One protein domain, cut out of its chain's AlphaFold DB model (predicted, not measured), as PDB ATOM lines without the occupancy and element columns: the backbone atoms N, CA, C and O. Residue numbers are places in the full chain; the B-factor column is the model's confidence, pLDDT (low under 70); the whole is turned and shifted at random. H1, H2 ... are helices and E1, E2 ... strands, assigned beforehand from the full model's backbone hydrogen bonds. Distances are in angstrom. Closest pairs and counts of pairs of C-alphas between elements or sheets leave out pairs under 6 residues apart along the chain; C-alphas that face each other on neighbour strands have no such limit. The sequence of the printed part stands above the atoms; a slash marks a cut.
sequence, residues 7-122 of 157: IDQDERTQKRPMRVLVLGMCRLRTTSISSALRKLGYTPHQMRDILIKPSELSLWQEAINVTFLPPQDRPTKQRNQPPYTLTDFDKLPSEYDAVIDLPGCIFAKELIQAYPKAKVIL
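What this domain is: This is residues 7 to 122 of the 157 residues of an uncharacterized protein of Plenodomus tracheiphilus IPT5 (UniProt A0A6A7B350). Picture a small, flat-lying sheet of three short parallel strands, E2, E1 and E3, between helix H1 at one end of the domain and a looser group of helices toward the other. In that group short H5 only grazes the sheet, H4 stands crosswise to H5, and long H3 lies farther out, with the loop of residues 69 to 85 at the far end. The printed part has 116 residues with five named helices and three named strands, in the order E1 H1 H2 H3 H4 E2 H5 E3; under half of the residues are in named elements, and the class is mostly helix. It is compact, with a radius of gyration of the C-alphas of 14.1 A and spans of 44 by 30 by 28 A.

Where its parts are: Start at Ile 7 and pass residues 7 to 19, which hold no named element. Find C-alpha 20 at (-17.904, -25.373, 27.070), where E1, residues 20 to 22, begins. H1, residues 30 to 39, covers 14.3 A. After H2, residues 47 to 51, find C-alpha 54 at (-13.593, -48.104, 19.307); from there H3 runs 21.0 A to residue 68. Next come H4, residues 86 to 91, 9.2 A long, E2, residues 98 to 100, and H5, residues 108 to 114, 9.8 A long. E3, residues 119 to 121, ends at C-alpha 121, (-11.414, -22.172, 28.798).

How they stand to each other: Look first at the sheet, in the order E2 E1 E3. E2 and E1 are parallel at 1 degrees, with N 22 and O 99 2.8 A apart, within hydrogen-bond range. E1 and E3 are parallel at 16 degrees, with N 21 and O 119 2.8 A apart. Beside E2, residues 44 to 45 pair with residues 98 to 99, parallel. E1, the four helices H1 to H4 and E2 form a strand-helix-strand unit, two parallel neighbour strands with helices between. E2, H5 and E3 form a split one, with E1 between its strands and a right-handed crossover. H1 is on the sheet; its closest C-alphas to E2 are those of Thr 30 and Ile 100, 7.2 A. H5 only grazes the sheet, with residues 108 to 112. H4 and H5 touch, about perpendicular at 83 degrees; the C-alphas of Leu 86 and Ala 114 are closest, 5.2 A. H2 and H3 only just touch, only at the corner, H3 with residues 56 to 57 alone; C-alphas 50 and 57 are closest, 5.6 A. H3 and H4 are near each other, and H1 and H3 are apart. In H1, H2, H3 and H5 every O i to N i+4 pair is within hydrogen-bond range; in H4 it is 1 of 2.

The domain as a whole: The two C-alphas farthest apart, of Lys 39 and Gln 72, are 45.2 A apart. The printed part has no cut. The link from H3 to H4, 17 residues, is long. The mean pLDDT of the printed part is 86.1; look for values under 70 at residues 25 to 29.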
ATOM      1  N   ILE A   7     -17.607 -40.907   8.804       89.00
ATOM      2  CA  ILE A   7     -18.558 -39.988   9.456       89.00
ATOM      3  C   ILE A   7     -19.891 -39.838   8.710       89.00
ATOM      4  O   ILE A   7     -20.917 -39.526   9.319       89.00
ATOM      5  N   ASP A   8     -19.907 -40.084   7.400       88.88
ATOM      6  CA  ASP A   8     -21.121 -39.998   6.582       88.88
ATOM      7  C   ASP A   8     -22.036 -41.215   6.792       88.88
ATOM      8  O   ASP A   8     -23.216 -41.149   6.465       88.88
ATOM      9  N   GLN A   9     -21.499 -42.312   7.337       87.94
ATOM     10  CA  GLN A   9     -22.248 -43.518   7.706       87.94
ATOM     11  C   GLN A   9     -22.788 -43.443   9.141       87.94
ATOM     12  O   GLN A   9     -23.588 -44.280   9.549       87.94
ATOM     13  N   ASP A  10     -22.341 -42.454   9.920       85.19
ATOM     14  CA  ASP A  10     -22.797 -42.243  11.286       85.19
ATOM     15  C   ASP A  10     -24.091 -41.412  11.290       85.19
ATOM     16  O   ASP A  10     -24.124 -40.268  10.818       85.19
ATOM     17  N   GLU A  11     -25.165 -41.998  11.819       84.81
ATOM     18  CA  GLU A  11     -26.492 -41.378  11.911       84.81
ATOM     19  C   GLU A  11     -26.667 -40.506  13.165       84.81
ATOM     20  O   GLU A  11     -27.723 -39.896  13.359       84.81
ATOM     21  N   ARG A  12     -25.658 -40.426  14.047       85.62
ATOM     22  CA  ARG A  12     -25.760 -39.602  15.254       85.62
ATOM     23  C   ARG A  12     -25.909 -38.138  14.877       85.62
ATOM     24  O   ARG A  12     -25.213 -37.604  14.019       85.62
ATOM     25  N   THR A  13     -26.790 -37.475  15.606       79.44
ATOM     26  CA  THR A  13     -26.993 -36.030  15.560       79.44
ATOM     27  C   THR A  13     -26.731 -35.451  16.941       79.44
ATOM     28  O   THR A  13     -26.792 -36.163  17.949       79.44
ATOM     29  N   GLN A  14     -26.404 -34.162  17.000       79.44
ATOM     30  CA  GLN A  14     -26.143 -33.480  18.260       79.44
ATOM     31  C   GLN A  14     -27.376 -33.552  19.174       79.44
ATOM     32  O   GLN A  14     -28.401 -32.930  18.908       79.44
ATOM     33  N   LYS A  15     -27.270 -34.296  20.280       82.31
ATOM     34  CA  LYS A  15     -28.320 -34.399  21.306       82.31
ATOM     35  C   LYS A  15     -28.237 -33.263  22.319       82.31
ATOM     36  O   LYS A  15     -29.231 -32.944  22.968       82.31
ATOM     37  N   ARG A  16     -27.048 -32.681  22.505       83.44
ATOM     38  CA  ARG A  16     -26.812 -31.568  23.429       83.44
ATOM     39  C   ARG A  16     -26.016 -30.465  22.744       83.44
ATOM     40  O   ARG A  16     -24.989 -30.771  22.147       83.44
ATOM     41  N   PRO A  17     -26.432 -29.192  22.856       88.00
ATOM     42  CA  PRO A  17     -25.649 -28.101  22.298       88.00
ATOM     43  C   PRO A  17     -24.298 -28.018  23.012       88.00
ATOM     44  O   PRO A  17     -24.232 -28.125  24.240       88.00
ATOM     45  N   MET A  18     -23.224 -27.789  22.259       90.81
ATOM     46  CA  MET A  18     -21.900 -27.561  22.833       90.81
ATOM     47  C   MET A  18     -21.877 -26.248  23.628       90.81
ATOM     48  O   MET A  18     -22.185 -25.180  23.093       90.81
ATOM     49  N   ARG A  19     -21.510 -26.306  24.914       91.81
ATOM     50  CA  ARG A  19     -21.542 -25.151  25.833       91.81
ATOM     51  C   ARG A  19     -20.166 -24.725  26.322       91.81
ATOM     52  O   ARG A  19     -19.966 -23.533  26.561       91.81
ATOM     53  N   VAL A  20     -19.231 -25.661  26.501       91.75
ATOM     54  CA  VAL A  20     -17.904 -25.373  27.070       91.75
ATOM     55  C   VAL A  20     -16.795 -26.102  26.314       91.75
ATOM     56  O   VAL A  20     -16.827 -27.316  26.155       91.75
ATOM     57  N   LEU A  21     -15.766 -25.368  25.905       91.19
ATOM     58  CA  LEU A  21     -14.571 -25.907  25.261       91.19
ATOM     59  C   LEU A  21     -13.365 -25.685  26.174       91.19
ATOM     60  O   LEU A  21     -12.916 -24.554  26.345       91.19
ATOM     61  N   VAL A  22     -12.827 -26.749  26.768       89.50
ATOM     62  CA  VAL A  22     -11.601 -26.687  27.575       89.50
ATOM     63  C   VAL A  22     -10.418 -27.151  26.728       89.50
ATOM     64  O   VAL A  22     -10.115 -28.340  26.644       89.50
ATOM     65  N   LEU A  23      -9.732 -26.191  26.106       86.25
ATOM     66  CA  LEU A  23      -8.729 -26.418  25.055       86.25
ATOM     67  C   LEU A  23      -7.285 -26.372  25.590       86.25
ATOM     68  O   LEU A  23      -6.375 -25.873  24.935       86.25
ATOM     69  N   GLY A  24      -7.073 -26.850  26.819       77.75
ATOM     70  CA  GLY A  24      -5.743 -26.969  27.428       77.75
ATOM     71  C   GLY A  24      -5.001 -28.244  27.008       77.75
ATOM     72  O   GLY A  24      -5.622 -29.208  26.572       77.75
ATOM     73  N   MET A  25      -3.672 -28.266  27.177       67.00
ATOM     74  CA  MET A  25      -2.838 -29.442  26.881       67.00
ATOM     75  C   MET A  25      -3.060 -30.614  27.858       67.00
ATOM     76  O   MET A  25      -3.260 -30.421  29.060       67.00
ATOM     77  N   CYS A  26      -2.860 -31.828  27.334       57.69
ATOM     78  CA  CYS A  26      -3.110 -33.165  27.905       57.69
ATOM     79  C   CYS A  26      -2.393 -33.537  29.218       57.69
ATOM     80  O   CYS A  26      -2.537 -34.637  29.743       57.69
ATOM     81  N   ARG A  27      -1.645 -32.612  29.824       59.72
ATOM     82  CA  ARG A  27      -0.959 -32.814  31.114       59.72
ATOM     83  C   ARG A  27      -1.548 -31.976  32.255       59.72
ATOM     84  O   ARG A  27      -1.195 -32.175  33.414       59.72
ATOM     85  N   LEU A  28      -2.484 -31.074  31.956       59.50
ATOM     86  CA  LEU A  28      -3.020 -30.106  32.914       59.50
ATOM     87  C   LEU A  28      -4.278 -30.628  33.603       59.50
ATOM     88  O   LEU A  28      -5.376 -30.401  33.110       59.50
ATOM     89  N   ARG A  29      -4.121 -31.311  34.750       66.81
ATOM     90  CA  ARG A  29      -5.178 -31.633  35.749       66.81
ATOM     91  C   ARG A  29      -6.587 -31.866  35.157       66.81
ATOM     92  O   ARG A  29      -7.587 -31.384  35.699       66.81
ATOM     93  N   THR A  30      -6.677 -32.627  34.066       73.38
ATOM     94  CA  THR A  30      -7.907 -32.800  33.269       73.38
ATOM     95  C   THR A  30      -8.986 -33.553  34.050       73.38
ATOM     96  O   THR A  30     -10.182 -33.302  33.910       73.38
ATOM     97  N   THR A  31      -8.576 -34.407  34.985       78.75
ATOM     98  CA  THR A  31      -9.473 -35.081  35.932       78.75
ATOM     99  C   THR A  31     -10.172 -34.099  36.872       78.75
ATOM    100  O   THR A  31     -11.374 -34.217  37.115       78.75
ATOM    101  N   SER A  32      -9.451 -33.083  37.360       84.44
ATOM    102  CA  SER A  32     -10.009 -32.058  38.246       84.44
ATOM    103  C   SER A  32     -11.024 -31.184  37.514       84.44
ATOM    104  O   SER A  32     -12.076 -30.897  38.083       84.44
ATOM    105  N   ILE A  33     -10.734 -30.769  36.272       86.56
ATOM    106  CA  ILE A  33     -11.674 -29.950  35.492       86.56
ATOM    107  C   ILE A  33     -12.906 -30.766  35.091       86.56
ATOM    108  O   ILE A  33     -14.022 -30.273  35.217       86.56
ATOM    109  N   SER A  34     -12.729 -32.038  34.714       87.38
ATOM    110  CA  SER A  34     -13.840 -32.954  34.428       87.38
ATOM    111  C   SER A  34     -14.772 -33.090  35.635       87.38
ATOM    112  O   SER A  34     -15.985 -32.941  35.508       87.38
ATOM    113  N   SER A  35     -14.207 -33.303  36.830       88.88
ATOM    114  CA  SER A  35     -14.981 -33.390  38.073       88.88
ATOM    115  C   SER A  35     -15.735 -32.091  38.375       88.88
ATOM    116  O   SER A  35     -16.921 -32.130  38.702       88.88
ATOM    117  N   ALA A  36     -15.083 -30.934  38.215       90.06
ATOM    118  CA  ALA A  36     -15.716 -29.635  38.419       90.06
ATOM    119  C   ALA A  36     -16.865 -29.386  37.428       90.06
ATOM    120  O   ALA A  36     -17.951 -28.992  37.843       90.06
ATOM    121  N   LEU A  37     -16.667 -29.681  36.140       90.50
ATOM    122  CA  LEU A  37     -17.704 -29.555  35.114       90.50
ATOM    123  C   LEU A  37     -18.914 -30.442  35.419       90.50
ATOM    124  O   LEU A  37     -20.046 -29.972  35.334       90.50
ATOM    125  N   ARG A  38     -18.687 -31.685  35.859       92.00
ATOM    126  CA  ARG A  38     -19.771 -32.586  36.280       92.00
ATOM    127  C   ARG A  38     -20.548 -32.040  37.475       92.00
ATOM    128  O   ARG A  38     -21.773 -32.079  37.458       92.00
ATOM    129  N   LYS A  39     -19.864 -31.472  38.475       93.88
ATOM    130  CA  LYS A  39     -20.518 -30.802  39.620       93.88
ATOM    131  C   LYS A  39     -21.365 -29.599  39.198       93.88
ATOM    132  O   LYS A  39     -22.372 -29.320  39.833       93.88
ATOM    133  N   LEU A  40     -20.972 -28.912  38.128       91.88
ATOM    134  CA  LEU A  40     -21.719 -27.796  37.540       91.88
ATOM    135  C   LEU A  40     -22.846 -28.244  36.584       91.88
ATOM    136  O   LEU A  40     -23.489 -27.394  35.975       91.88
ATOM    137  N   GLY A  41     -23.092 -29.551  36.436       92.50
ATOM    138  CA  GLY A  41     -24.159 -30.090  35.586       92.50
ATOM    139  C   GLY A  41     -23.799 -30.228  34.100       92.50
ATOM    140  O   GLY A  41     -24.693 -30.385  33.268       92.50
ATOM    141  N   TYR A  42     -22.512 -30.165  33.752       92.44
ATOM    142  CA  TYR A  42     -22.024 -30.445  32.399       92.44
ATOM    143  C   TYR A  42     -21.642 -31.921  32.227       92.44
ATOM    144  O   TYR A  42     -21.314 -32.636  33.176       92.44
ATOM    145  N   THR A  43     -21.642 -32.366  30.978       92.06
ATOM    146  CA  THR A  43     -21.278 -33.708  30.521       92.06
ATOM    147  C   THR A  43     -20.033 -33.607  29.635       92.06
ATOM    148  O   THR A  43     -20.165 -33.393  28.430       92.06
ATOM    149  N   PRO A  44     -18.819 -33.707  30.217       90.62
ATOM    150  CA  PRO A  44     -17.579 -33.518  29.474       90.62
ATOM    151  C   PRO A  44     -17.174 -34.764  28.683       90.62
ATOM    152  O   PRO A  44     -17.144 -35.862  29.242       90.62
ATOM    153  N   HIS A  45     -16.791 -34.552  27.427       89.31
ATOM    154  CA  HIS A  45     -16.127 -35.508  26.548       89.31
ATOM    155  C   HIS A  45     -14.609 -35.447  26.742       89.31
ATOM    156  O   HIS A  45     -14.018 -34.371  26.635       89.31
ATOM    157  N   GLN A  46     -13.987 -36.590  27.013       85.25
ATOM    158  CA  GLN A  46     -12.548 -36.727  27.267       85.25
ATOM    159  C   GLN A  46     -11.993 -37.987  26.610       85.25
ATOM    160  O   GLN A  46     -12.723 -38.939  26.357       85.25
ATOM    161  N   MET A  47     -10.670 -38.043  26.444       82.75
ATOM    162  CA  MET A  47      -9.976 -39.178  25.828       82.75
ATOM    163  C   MET A  47     -10.376 -40.549  26.399       82.75
ATOM    164  O   MET A  47     -10.521 -41.506  25.645       82.75
ATOM    165  N   ARG A  48     -10.610 -40.667  27.715       81.75
ATOM    166  CA  ARG A  48     -11.043 -41.947  28.309       81.75
ATOM    167  C   ARG A  48     -12.367 -42.462  27.744       81.75
ATOM    168  O   ARG A  48     -12.544 -43.672  27.705       81.75
ATOM    169  N   ASP A  49     -13.268 -41.572  27.333       83.31
ATOM    170  CA  ASP A  49     -14.572 -41.943  26.782       83.31
ATOM    171  C   ASP A  49     -14.420 -42.499  25.355       83.31
ATOM    172  O   ASP A  49     -15.153 -43.401  24.961       83.31
ATOM    173  N   ILE A  50     -13.399 -42.037  24.624       83.62
ATOM    174  CA  ILE A  50     -13.033 -42.542  23.293       83.62
ATOM    175  C   ILE A  50     -12.339 -43.897  23.398       83.62
ATOM    176  O   ILE A  50     -12.620 -44.801  22.619       83.62
ATOM    177  N   LEU A  51     -11.440 -44.069  24.374       80.62
ATOM    178  CA  LEU A  51     -10.684 -45.319  24.531       80.62
ATOM    179  C   LEU A  51     -11.581 -46.528  24.828       80.62
ATOM    180  O   LEU A  51     -11.209 -47.655  24.514       80.62
ATOM    181  N   ILE A  52     -12.764 -46.300  25.403       84.81
ATOM    182  CA  ILE A  52     -13.766 -47.346  25.654       84.81
ATOM    183  C   ILE A  52     -14.751 -47.533  24.487       84.81
ATOM    184  O   ILE A  52     -15.543 -48.472  24.511       84.81
ATOM    185  N   LYS A  53     -14.710 -46.665  23.465       84.38
ATOM    186  CA  LYS A  53     -15.594 -46.674  22.290       84.38
ATOM    187  C   LYS A  53     -14.767 -46.733  20.995       84.38
ATOM    188  O   LYS A  53     -14.491 -45.698  20.386       84.38
ATOM    189  N   PRO A  54     -14.412 -47.939  20.512       82.69
ATOM    190  CA  PRO A  54     -13.593 -48.104  19.307       82.69
ATOM    191  C   PRO A  54     -14.146 -47.396  18.061       82.69
ATOM    192  O   PRO A  54     -13.376 -46.890  17.249       82.69
ATOM    193  N   SER A  55     -15.472 -47.309  17.925       84.62
ATOM    194  CA  SER A  55     -16.122 -46.598  16.817       84.62
ATOM    195  C   SER A  55     -15.853 -45.090  16.838       84.62
ATOM    196  O   SER A  55     -15.580 -44.504  15.793       84.62
ATOM    197  N   GLU A  56     -15.865 -44.453  18.014       85.38
ATOM    198  CA  GLU A  56     -15.514 -43.033  18.148       85.38
ATOM    199  C   GLU A  56     -14.037 -42.800  17.833       85.38
ATOM    200  O   GLU A  56     -13.703 -41.828  17.156       85.38
ATOM    201  N   LEU A  57     -13.156 -43.716  18.250       87.75
ATOM    202  CA  LEU A  57     -11.729 -43.630  17.950       87.75
ATOM    203  C   LEU A  57     -11.469 -43.587  16.437       87.75
ATOM    204  O   LEU A  57     -10.708 -42.737  15.976       87.75
ATOM    205  N   SER A  58     -12.122 -44.455  15.659       90.06
ATOM    206  CA  SER A  58     -11.971 -44.475  14.198       90.06
ATOM    207  C   SER A  58     -12.443 -43.180  13.534       90.06
ATOM    208  O   SER A  58     -11.805 -42.708  12.594       90.06
ATOM    209  N   LEU A  59     -13.519 -42.568  14.037       90.94
ATOM    210  CA  LEU A  59     -14.032 -41.303  13.508       90.94
ATOM    211  C   LEU A  59     -13.109 -40.124  13.831       90.94
ATOM    212  O   LEU A  59     -12.877 -39.275  12.973       90.94
ATOM    213  N   TRP A  60     -12.551 -40.078  15.044       89.88
ATOM    214  CA  TRP A  60     -11.554 -39.071  15.412       89.88
ATOM    215  C   TRP A  60     -10.248 -39.250  14.632       89.88
ATOM    216  O   TRP A  60      -9.628 -38.263  14.241       89.88
ATOM    217  N   GLN A  61      -9.845 -40.491  14.351       90.50
ATOM    218  CA  GLN A  61      -8.684 -40.777  13.512       90.50
ATOM    219  C   GLN A  61      -8.909 -40.340  12.059       90.50
ATOM    220  O   GLN A  61      -8.023 -39.719  11.472       90.50
ATOM    221  N   GLU A  62     -10.087 -40.612  11.487       92.69
ATOM    222  CA  GLU A  62     -10.463 -40.091  10.170       92.69
ATOM    223  C   GLU A  62     -10.395 -38.560  10.156       92.69
ATOM    224  O   GLU A  62      -9.702 -38.007   9.300       92.69
ATOM    225  N   ALA A  63     -10.989 -37.887  11.150       91.69
ATOM    226  CA  ALA A  63     -10.952 -36.430  11.284       91.69
ATOM    227  C   ALA A  63      -9.517 -35.878  11.313       91.69
ATOM    228  O   ALA A  63      -9.215 -34.895  10.631       91.69
ATOM    229  N   ILE A  64      -8.617 -36.512  12.075       90.88
ATOM    230  CA  ILE A  64      -7.208 -36.105  12.168       90.88
ATOM    231  C   ILE A  64      -6.519 -36.253  10.809       90.88
ATOM    232  O   ILE A  64      -5.848 -35.324  10.354       90.88
ATOM    233  N   ASN A  65      -6.714 -37.388  10.135       92.38
ATOM    234  CA  ASN A  65      -6.073 -37.667   8.855       92.38
ATOM    235  C   ASN A  65      -6.497 -36.672   7.770       92.38
ATOM    236  O   ASN A  65      -5.649 -36.130   7.063       92.38
ATOM    237  N   VAL A  66      -7.799 -36.407   7.631       92.44
ATOM    238  CA  VAL A  66      -8.301 -35.528   6.562       92.44
ATOM    239  C   VAL A  66      -8.035 -34.045   6.827       92.44
ATOM    240  O   VAL A  66      -7.997 -33.257   5.880       92.44
ATOM    241  N   THR A  67      -7.818 -33.668   8.090       89.62
ATOM    242  CA  THR A  67      -7.601 -32.271   8.494       89.62
ATOM    243  C   THR A  67      -6.120 -31.902   8.536       89.62
ATOM    244  O   THR A  67      -5.746 -30.849   8.027       89.62
ATOM    245  N   PHE A  68      -5.264 -32.758   9.105       89.50
ATOM    246  CA  PHE A  68      -3.883 -32.381   9.430       89.50
ATOM    247  C   PHE A  68      -2.817 -33.083   8.589       89.50
ATOM    248  O   PHE A  68      -1.695 -32.578   8.520       89.50
ATOM    249  N   LEU A  69      -3.129 -34.217   7.949       89.44
ATOM    250  CA  LEU A  69      -2.171 -34.894   7.075       89.44
ATOM    251  C   LEU A  69      -2.280 -34.377   5.637       89.44
ATOM    252  O   LEU A  69      -3.395 -34.171   5.131       89.44
ATOM    253  N   PRO A  70      -1.149 -34.202   4.936       90.44
ATOM    254  CA  PRO A  70      -1.178 -33.904   3.515       90.44
ATOM    255  C   PRO A  70      -1.679 -35.136   2.728       90.44
ATOM    256  O   PRO A  70      -1.488 -36.267   3.184       90.44
ATOM    257  N   PRO A  71      -2.331 -34.965   1.559       89.69
ATOM    258  CA  PRO A  71      -2.994 -36.058   0.840       89.69
ATOM    259  C   PRO A  71      -2.135 -37.303   0.588       89.69
ATOM    260  O   PRO A  71      -2.656 -38.415   0.624       89.69
ATOM    261  N   GLN A  72      -0.831 -37.143   0.360       90.12
ATOM    262  CA  GLN A  72       0.102 -38.247   0.131       90.12
ATOM    263  C   GLN A  72       0.304 -39.155   1.355       90.12
ATOM    264  O   GLN A  72       0.478 -40.362   1.176       90.12
ATOM    265  N   ASP A  73       0.202 -38.598   2.566       91.62
ATOM    266  CA  ASP A  73       0.433 -39.300   3.837       91.62
ATOM    267  C   ASP A  73      -0.863 -39.892   4.411       91.62
ATOM    268  O   ASP A  73      -0.851 -40.622   5.403       91.62
ATOM    269  N   ARG A  74      -2.008 -39.594   3.786       90.56
ATOM    270  CA  ARG A  74      -3.305 -40.158   4.169       90.56
ATOM    271  C   ARG A  74      -3.427 -41.610   3.696       90.56
ATOM    272  O   ARG A  74      -2.929 -41.954   2.615       90.56
ATOM    273  N   PRO A  75      -4.197 -42.447   4.416       89.75
ATOM    274  CA  PRO A  75      -4.645 -43.735   3.898       89.75
ATOM    275  C   PRO A  75      -5.249 -43.584   2.497       89.75
ATOM    276  O   PRO A  75      -5.960 -42.615   2.229       89.75
ATOM    277  N   THR A  76      -5.027 -44.557   1.608       88.44
ATOM    278  CA  THR A  76      -5.438 -44.488   0.189       88.44
ATOM    279  C   THR A  76      -6.904 -44.083   0.001       88.44
ATOM    280  O   THR A  76      -7.226 -43.317  -0.902       88.44
ATOM    281  N   LYS A  77      -7.790 -44.542   0.895       87.50
ATOM    282  CA  LYS A  77      -9.232 -44.246   0.871       87.50
ATOM    283  C   LYS A  77      -9.583 -42.796   1.249       87.50
ATOM    284  O   LYS A  77     -10.666 -42.339   0.907       87.50
ATOM    285  N   GLN A  78      -8.683 -42.083   1.927       89.75
ATOM    286  CA  GLN A  78      -8.899 -40.750   2.507       89.75
ATOM    287  C   GLN A  78      -8.160 -39.627   1.759       89.75
ATOM    288  O   GLN A  78      -8.317 -38.452   2.091       89.75
ATOM    289  N   ARG A  79      -7.359 -39.953   0.732       88.38
ATOM    290  CA  ARG A  79      -6.517 -38.976   0.011       88.38
ATOM    291  C   ARG A  79      -7.300 -37.788  -0.542       88.38
ATOM    292  O   ARG A  79      -6.856 -36.654  -0.410       88.38
ATOM    293  N   ASN A  80      -8.479 -38.060  -1.093       88.44
ATOM    294  CA  ASN A  80      -9.337 -37.062  -1.734       88.44
ATOM    295  C   ASN A  80     -10.497 -36.600  -0.838       88.44
ATOM    296  O   ASN A  80     -11.427 -35.965  -1.326       88.44
ATOM    297  N   GLN A  81     -10.490 -36.955   0.450       89.94
ATOM    298  CA  GLN A  81     -11.555 -36.553   1.364       89.94
ATOM    299  C   GLN A  81     -11.315 -35.127   1.888       89.94
ATOM    300  O   GLN A  81     -10.176 -34.787   2.237       89.94
ATOM    301  N   PRO A  82     -12.363 -34.288   1.953       90.19
ATOM    302  CA  PRO A  82     -12.260 -32.964   2.548       90.19
ATOM    303  C   PRO A  82     -12.127 -33.052   4.081       90.19
ATOM    304  O   PRO A  82     -12.538 -34.058   4.673       90.19
ATOM    305  N   PRO A  83     -11.596 -31.999   4.735       89.25
ATOM    306  CA  PRO A  83     -11.631 -31.866   6.188       89.25
ATOM    307  C   PRO A  83     -13.051 -31.954   6.750       89.25
ATOM    308  O   PRO A  83     -14.034 -31.726   6.039       89.25
ATOM    309  N   TYR A  84     -13.154 -32.250   8.043       89.44
ATOM    310  CA  TYR A  84     -14.447 -32.257   8.719       89.44
ATOM    311  C   TYR A  84     -15.042 -30.851   8.788       89.44
ATOM    312  O   TYR A  84     -14.354 -29.855   9.014       89.44
ATOM    313  N   THR A  85     -16.350 -30.799   8.598       86.81
ATOM    314  CA  THR A  85     -17.181 -29.604   8.701       86.81
ATOM    315  C   THR A  85     -17.819 -29.504  10.085       86.81
ATOM    316  O   THR A  85     -17.763 -30.433  10.890       86.81
ATOM    317  N   LEU A  86     -18.483 -28.378  10.360       79.31
ATOM    318  CA  LEU A  86     -19.251 -28.166  11.590       79.31
ATOM    319  C   LEU A  86     -20.255 -29.301  11.840       79.31
ATOM    320  O   LEU A  86     -20.287 -29.863  12.928       79.31
ATOM    321  N   THR A  87     -20.995 -29.707  10.806       83.69
ATOM    322  CA  THR A  87     -21.979 -30.794  10.897       83.69
ATOM    323  C   THR A  87     -21.343 -32.152  11.182       83.69
ATOM    324  O   THR A  87     -21.974 -33.002  11.802       83.69
ATOM    325  N   ASP A  88     -20.088 -32.362  10.775       89.19
ATOM    326  CA  ASP A  88     -19.337 -33.576  11.115       89.19
ATOM    327  C   ASP A  88     -18.939 -33.558  12.607       89.19
ATOM    328  O   ASP A  88     -19.060 -34.565  13.314       89.19
ATOM    329  N   PHE A  89     -18.536 -32.387  13.121       86.00
ATOM    330  CA  PHE A  89     -18.227 -32.178  14.538       86.00
ATOM    331  C   PHE A  89     -19.449 -32.181  15.456       86.00
ATOM    332  O   PHE A  89     -19.251 -32.302  16.658       86.00
ATOM    333  N   ASP A  90     -20.672 -32.073  14.943       85.06
ATOM    334  CA  ASP A  90     -21.901 -32.237  15.731       85.06
ATOM    335  C   ASP A  90     -22.192 -33.714  16.050       85.06
ATOM    336  O   ASP A  90     -22.809 -34.030  17.072       85.06
ATOM    337  N   LYS A  91     -21.717 -34.643  15.206       86.12
ATOM    338  CA  LYS A  91     -21.924 -36.087  15.404       86.12
ATOM    339  C   LYS A  91     -20.980 -36.670  16.459       86.12
ATOM    340  O   LYS A  91     -21.397 -37.468  17.305       86.12
ATOM    341  N   LEU A  92     -19.711 -36.251  16.419       79.38
ATOM    342  CA  LEU A  92     -18.605 -36.791  17.221       79.38
ATOM    343  C   LEU A  92     -18.817 -36.666  18.752       79.38
ATOM    344  O   LEU A  92     -18.694 -37.678  19.439       79.38
ATOM    345  N   PRO A  93     -19.171 -35.490  19.316       74.19
ATOM    346  CA  PRO A  93     -19.502 -35.296  20.720       74.19
ATOM    347  C   PRO A  93     -21.023 -35.174  20.932       74.19
ATOM    348  O   PRO A  93     -21.457 -34.408  21.785       74.19
ATOM    349  N   SER A  94     -21.843 -35.895  20.162       79.25
ATOM    350  CA  SER A  94     -23.305 -35.703  20.133       79.25
ATOM    351  C   SER A  94     -23.992 -35.743  21.506       79.25
ATOM    352  O   SER A  94     -24.985 -35.048  21.720       79.25
ATOM    353  N   GLU A  95     -23.478 -36.527  22.452       84.50
ATOM    354  CA  GLU A  95     -24.059 -36.694  23.794       84.50
ATOM    355  C   GLU A  95     -23.462 -35.760  24.857       84.50
ATOM    356  O   GLU A  95     -23.910 -35.761  26.007       84.50
ATOM    357  N   TYR A  96     -22.464 -34.960  24.487       88.88
ATOM    358  CA  TYR A  96     -21.655 -34.167  25.403       88.88
ATOM    359  C   TYR A  96     -21.881 -32.678  25.161       88.88
ATOM    360  O   TYR A  96     -22.008 -32.216  24.034       88.88
ATOM    361  N   ASP A  97     -21.907 -31.907  26.241       90.19
ATOM    362  CA  ASP A  97     -22.092 -30.450  26.191       90.19
ATOM    363  C   ASP A  97     -20.817 -29.682  26.571       90.19
ATOM    364  O   ASP A  97     -20.805 -28.447  26.613       90.19
ATOM    365  N   ALA A  98     -19.737 -30.415  26.835       90.81
ATOM    366  CA  ALA A  98     -18.411 -29.873  27.027       90.81
ATOM    367  C   ALA A  98     -17.360 -30.801  26.410       90.81
ATOM    368  O   ALA A  98     -17.497 -32.021  26.474       90.81
ATOM    369  N   VAL A  99     -16.279 -30.241  25.870       90.25
ATOM    370  CA  VAL A  99     -15.106 -31.009  25.419       90.25
ATOM    371  C   VAL A  99     -13.910 -30.600  26.254       90.25
ATOM    372  O   VAL A  99     -13.687 -29.409  26.471       90.25
ATOM    373  N   ILE A 100     -13.146 -31.580  26.731       87.94
ATOM    374  CA  ILE A 100     -11.932 -31.332  27.498       87.94
ATOM    375  C   ILE A 100     -10.748 -32.059  26.881       87.94
ATOM    376  O   ILE A 100     -10.846 -33.237  26.545       87.94
ATOM    377  N   ASP A 101      -9.616 -31.359  26.810       81.25
ATOM    378  CA  ASP A 101      -8.337 -31.948  26.418       81.25
ATOM    379  C   ASP A 101      -8.422 -32.668  25.057       81.25
ATOM    380  O   ASP A 101      -8.919 -32.076  24.099       81.25
ATOM    381  N   LEU A 102      -7.955 -33.912  24.930       82.00
ATOM    382  CA  LEU A 102      -8.021 -34.672  23.703       82.00
ATOM    383  C   LEU A 102      -9.414 -35.279  23.547       82.00
ATOM    384  O   LEU A 102      -9.957 -35.841  24.505       82.00
ATOM    385  N   PRO A 103      -9.988 -35.199  22.340       77.69
ATOM    386  CA  PRO A 103      -9.377 -34.763  21.080       77.69
ATOM    387  C   PRO A 103      -9.587 -33.267  20.783       77.69
ATOM    388  O   PRO A 103      -9.006 -32.747  19.834       77.69
ATOM    389  N   GLY A 104     -10.389 -32.554  21.579       83.50
ATOM    390  CA  GLY A 104     -10.793 -31.179  21.276       83.50
ATOM    391  C   GLY A 104      -9.653 -30.165  21.201       83.50
ATOM    392  O   GLY A 104      -9.720 -29.239  20.402       83.50
ATOM    393  N   CYS A 105      -8.580 -30.342  21.971       84.88
ATOM    394  CA  CYS A 105      -7.430 -29.444  21.945       84.88
ATOM    395  C   CYS A 105      -6.658 -29.497  20.615       84.88
ATOM    396  O   CYS A 105      -6.042 -28.499  20.248       84.88
ATOM    397  N   ILE A 106      -6.740 -30.605  19.864       87.19
ATOM    398  CA  ILE A 106      -6.171 -30.713  18.509       87.19
ATOM    399  C   ILE A 106      -6.981 -29.852  17.531       87.19
ATOM    400  O   ILE A 106      -6.412 -29.153  16.702       87.19
ATOM    401  N   PHE A 107      -8.306 -29.865  17.674       88.75
ATOM    402  CA  PHE A 107      -9.254 -29.157  16.810       88.75
ATOM    403  C   PHE A 107      -9.669 -27.800  17.389       88.75
ATOM    404  O   PHE A 107     -10.807 -27.363  17.227       88.75
ATOM    405  N   ALA A 108      -8.782 -27.137  18.136       87.00
ATOM    406  CA  ALA A 108      -9.129 -25.923  18.869       87.00
ATOM    407  C   ALA A 108      -9.710 -24.838  17.948       87.00
ATOM    408  O   ALA A 108     -10.718 -24.217  18.278       87.00
ATOM    409  N   LYS A 109      -9.099 -24.633  16.777       87.38
ATOM    410  CA  LYS A 109      -9.543 -23.632  15.805       87.38
ATOM    411  C   LYS A 109     -10.904 -24.004  15.217       87.38
ATOM    412  O   LYS A 109     -11.802 -23.166  15.182       87.38
ATOM    413  N   GLU A 110     -11.052 -25.252  14.797       88.06
ATOM    414  CA  GLU A 110     -12.247 -25.794  14.160       88.06
ATOM    415  C   GLU A 110     -13.432 -25.768  15.131       88.06
ATOM    416  O   GLU A 110     -14.512 -25.319  14.764       88.06
ATOM    417  N   LEU A 111     -13.224 -26.152  16.394       88.25
ATOM    418  CA  LEU A 111     -14.264 -26.157  17.422       88.25
ATOM    419  C   LEU A 111     -14.679 -24.749  17.858       88.25
ATOM    420  O   LEU A 111     -15.863 -24.517  18.083       88.25
ATOM    421  N   ILE A 112     -13.745 -23.799  17.959       88.81
ATOM    422  CA  ILE A 112     -14.086 -22.398  18.260       88.81
ATOM    423  C   ILE A 112     -14.925 -21.797  17.126       88.81
ATOM    424  O   ILE A 112     -15.896 -21.090  17.388       88.81
ATOM    425  N   GLN A 113     -14.568 -22.089  15.872       88.19
ATOM    426  CA  GLN A 113     -15.336 -21.647  14.707       88.19
ATOM    427  C   GLN A 113     -16.699 -22.342  14.621       88.19
ATOM    428  O   GLN A 113     -17.689 -21.694  14.290       88.19
ATOM    429  N   ALA A 114     -16.758 -23.635  14.948       85.75
ATOM    430  CA  ALA A 114     -17.982 -24.427  14.941       85.75
ATOM    431  C   ALA A 114     -18.972 -23.996  16.031       85.75
ATOM    432  O   ALA A 114     -20.179 -23.957  15.808       85.75
ATOM    433  N   TYR A 115     -18.465 -23.630  17.208       89.19
ATOM    434  CA  TYR A 115     -19.279 -23.352  18.386       89.19
ATOM    435  C   TYR A 115     -19.018 -21.946  18.943       89.19
ATOM    436  O   TYR A 115     -18.566 -21.805  20.081       89.19
ATOM    437  N   PRO A 116     -19.367 -20.872  18.207       88.88
ATOM    438  CA  PRO A 116     -19.064 -19.496  18.618       88.88
ATOM    439  C   PRO A 116     -19.795 -19.059  19.899       88.88
ATOM    440  O   PRO A 116     -19.396 -18.095  20.546       88.88
ATOM    441  N   LYS A 117     -20.874 -19.757  20.275       88.62
ATOM    442  CA  LYS A 117     -21.624 -19.513  21.519       88.62
ATOM    443  C   LYS A 117     -21.046 -20.259  22.729       88.62
ATOM    444  O   LYS A 117     -21.458 -19.981  23.855       88.62
ATOM    445  N   ALA A 118     -20.142 -21.217  22.517       91.75
ATOM    446  CA  ALA A 118     -19.543 -21.980  23.602       91.75
ATOM    447  C   ALA A 118     -18.501 -21.136  24.346       91.75
ATOM    448  O   ALA A 118     -17.740 -20.369  23.757       91.75
ATOM    449  N   LYS A 119     -18.436 -21.298  25.667       92.56
ATOM    450  CA  LYS A 119     -17.406 -20.657  26.486       92.56
ATOM    451  C   LYS A 119     -16.089 -21.403  26.315       92.56
ATOM    452  O   LYS A 119     -16.040 -22.615  26.512       92.56
ATOM    453  N   VAL A 120     -15.018 -20.679  26.009       90.25
ATOM    454  CA  VAL A 120     -13.679 -21.258  25.842       90.25
ATOM    455  C   VAL A 120     -12.869 -21.067  27.121       90.25
ATOM    456  O   VAL A 120     -12.736 -19.954  27.624       90.25
ATOM    457  N   ILE A 121     -12.308 -22.156  27.641       87.50
ATOM    458  CA  ILE A 121     -11.414 -22.172  28.798       87.50
ATOM    459  C   ILE A 121     -10.047 -22.664  28.325       87.50
ATOM    460  O   ILE A 121      -9.886 -23.823  27.943       87.50
ATOM    461  N   LEU A 122      -9.045 -21.788  28.386       84.56
ATOM    462  CA  LEU A 122      -7.655 -22.153  28.132       84.56
ATOM    463  C   LEU A 122      -6.940 -22.389  29.462       84.56
ATOM    464  O   LEU A 122      -6.791 -21.474  30.271       84.56
TER     465      LEU A 122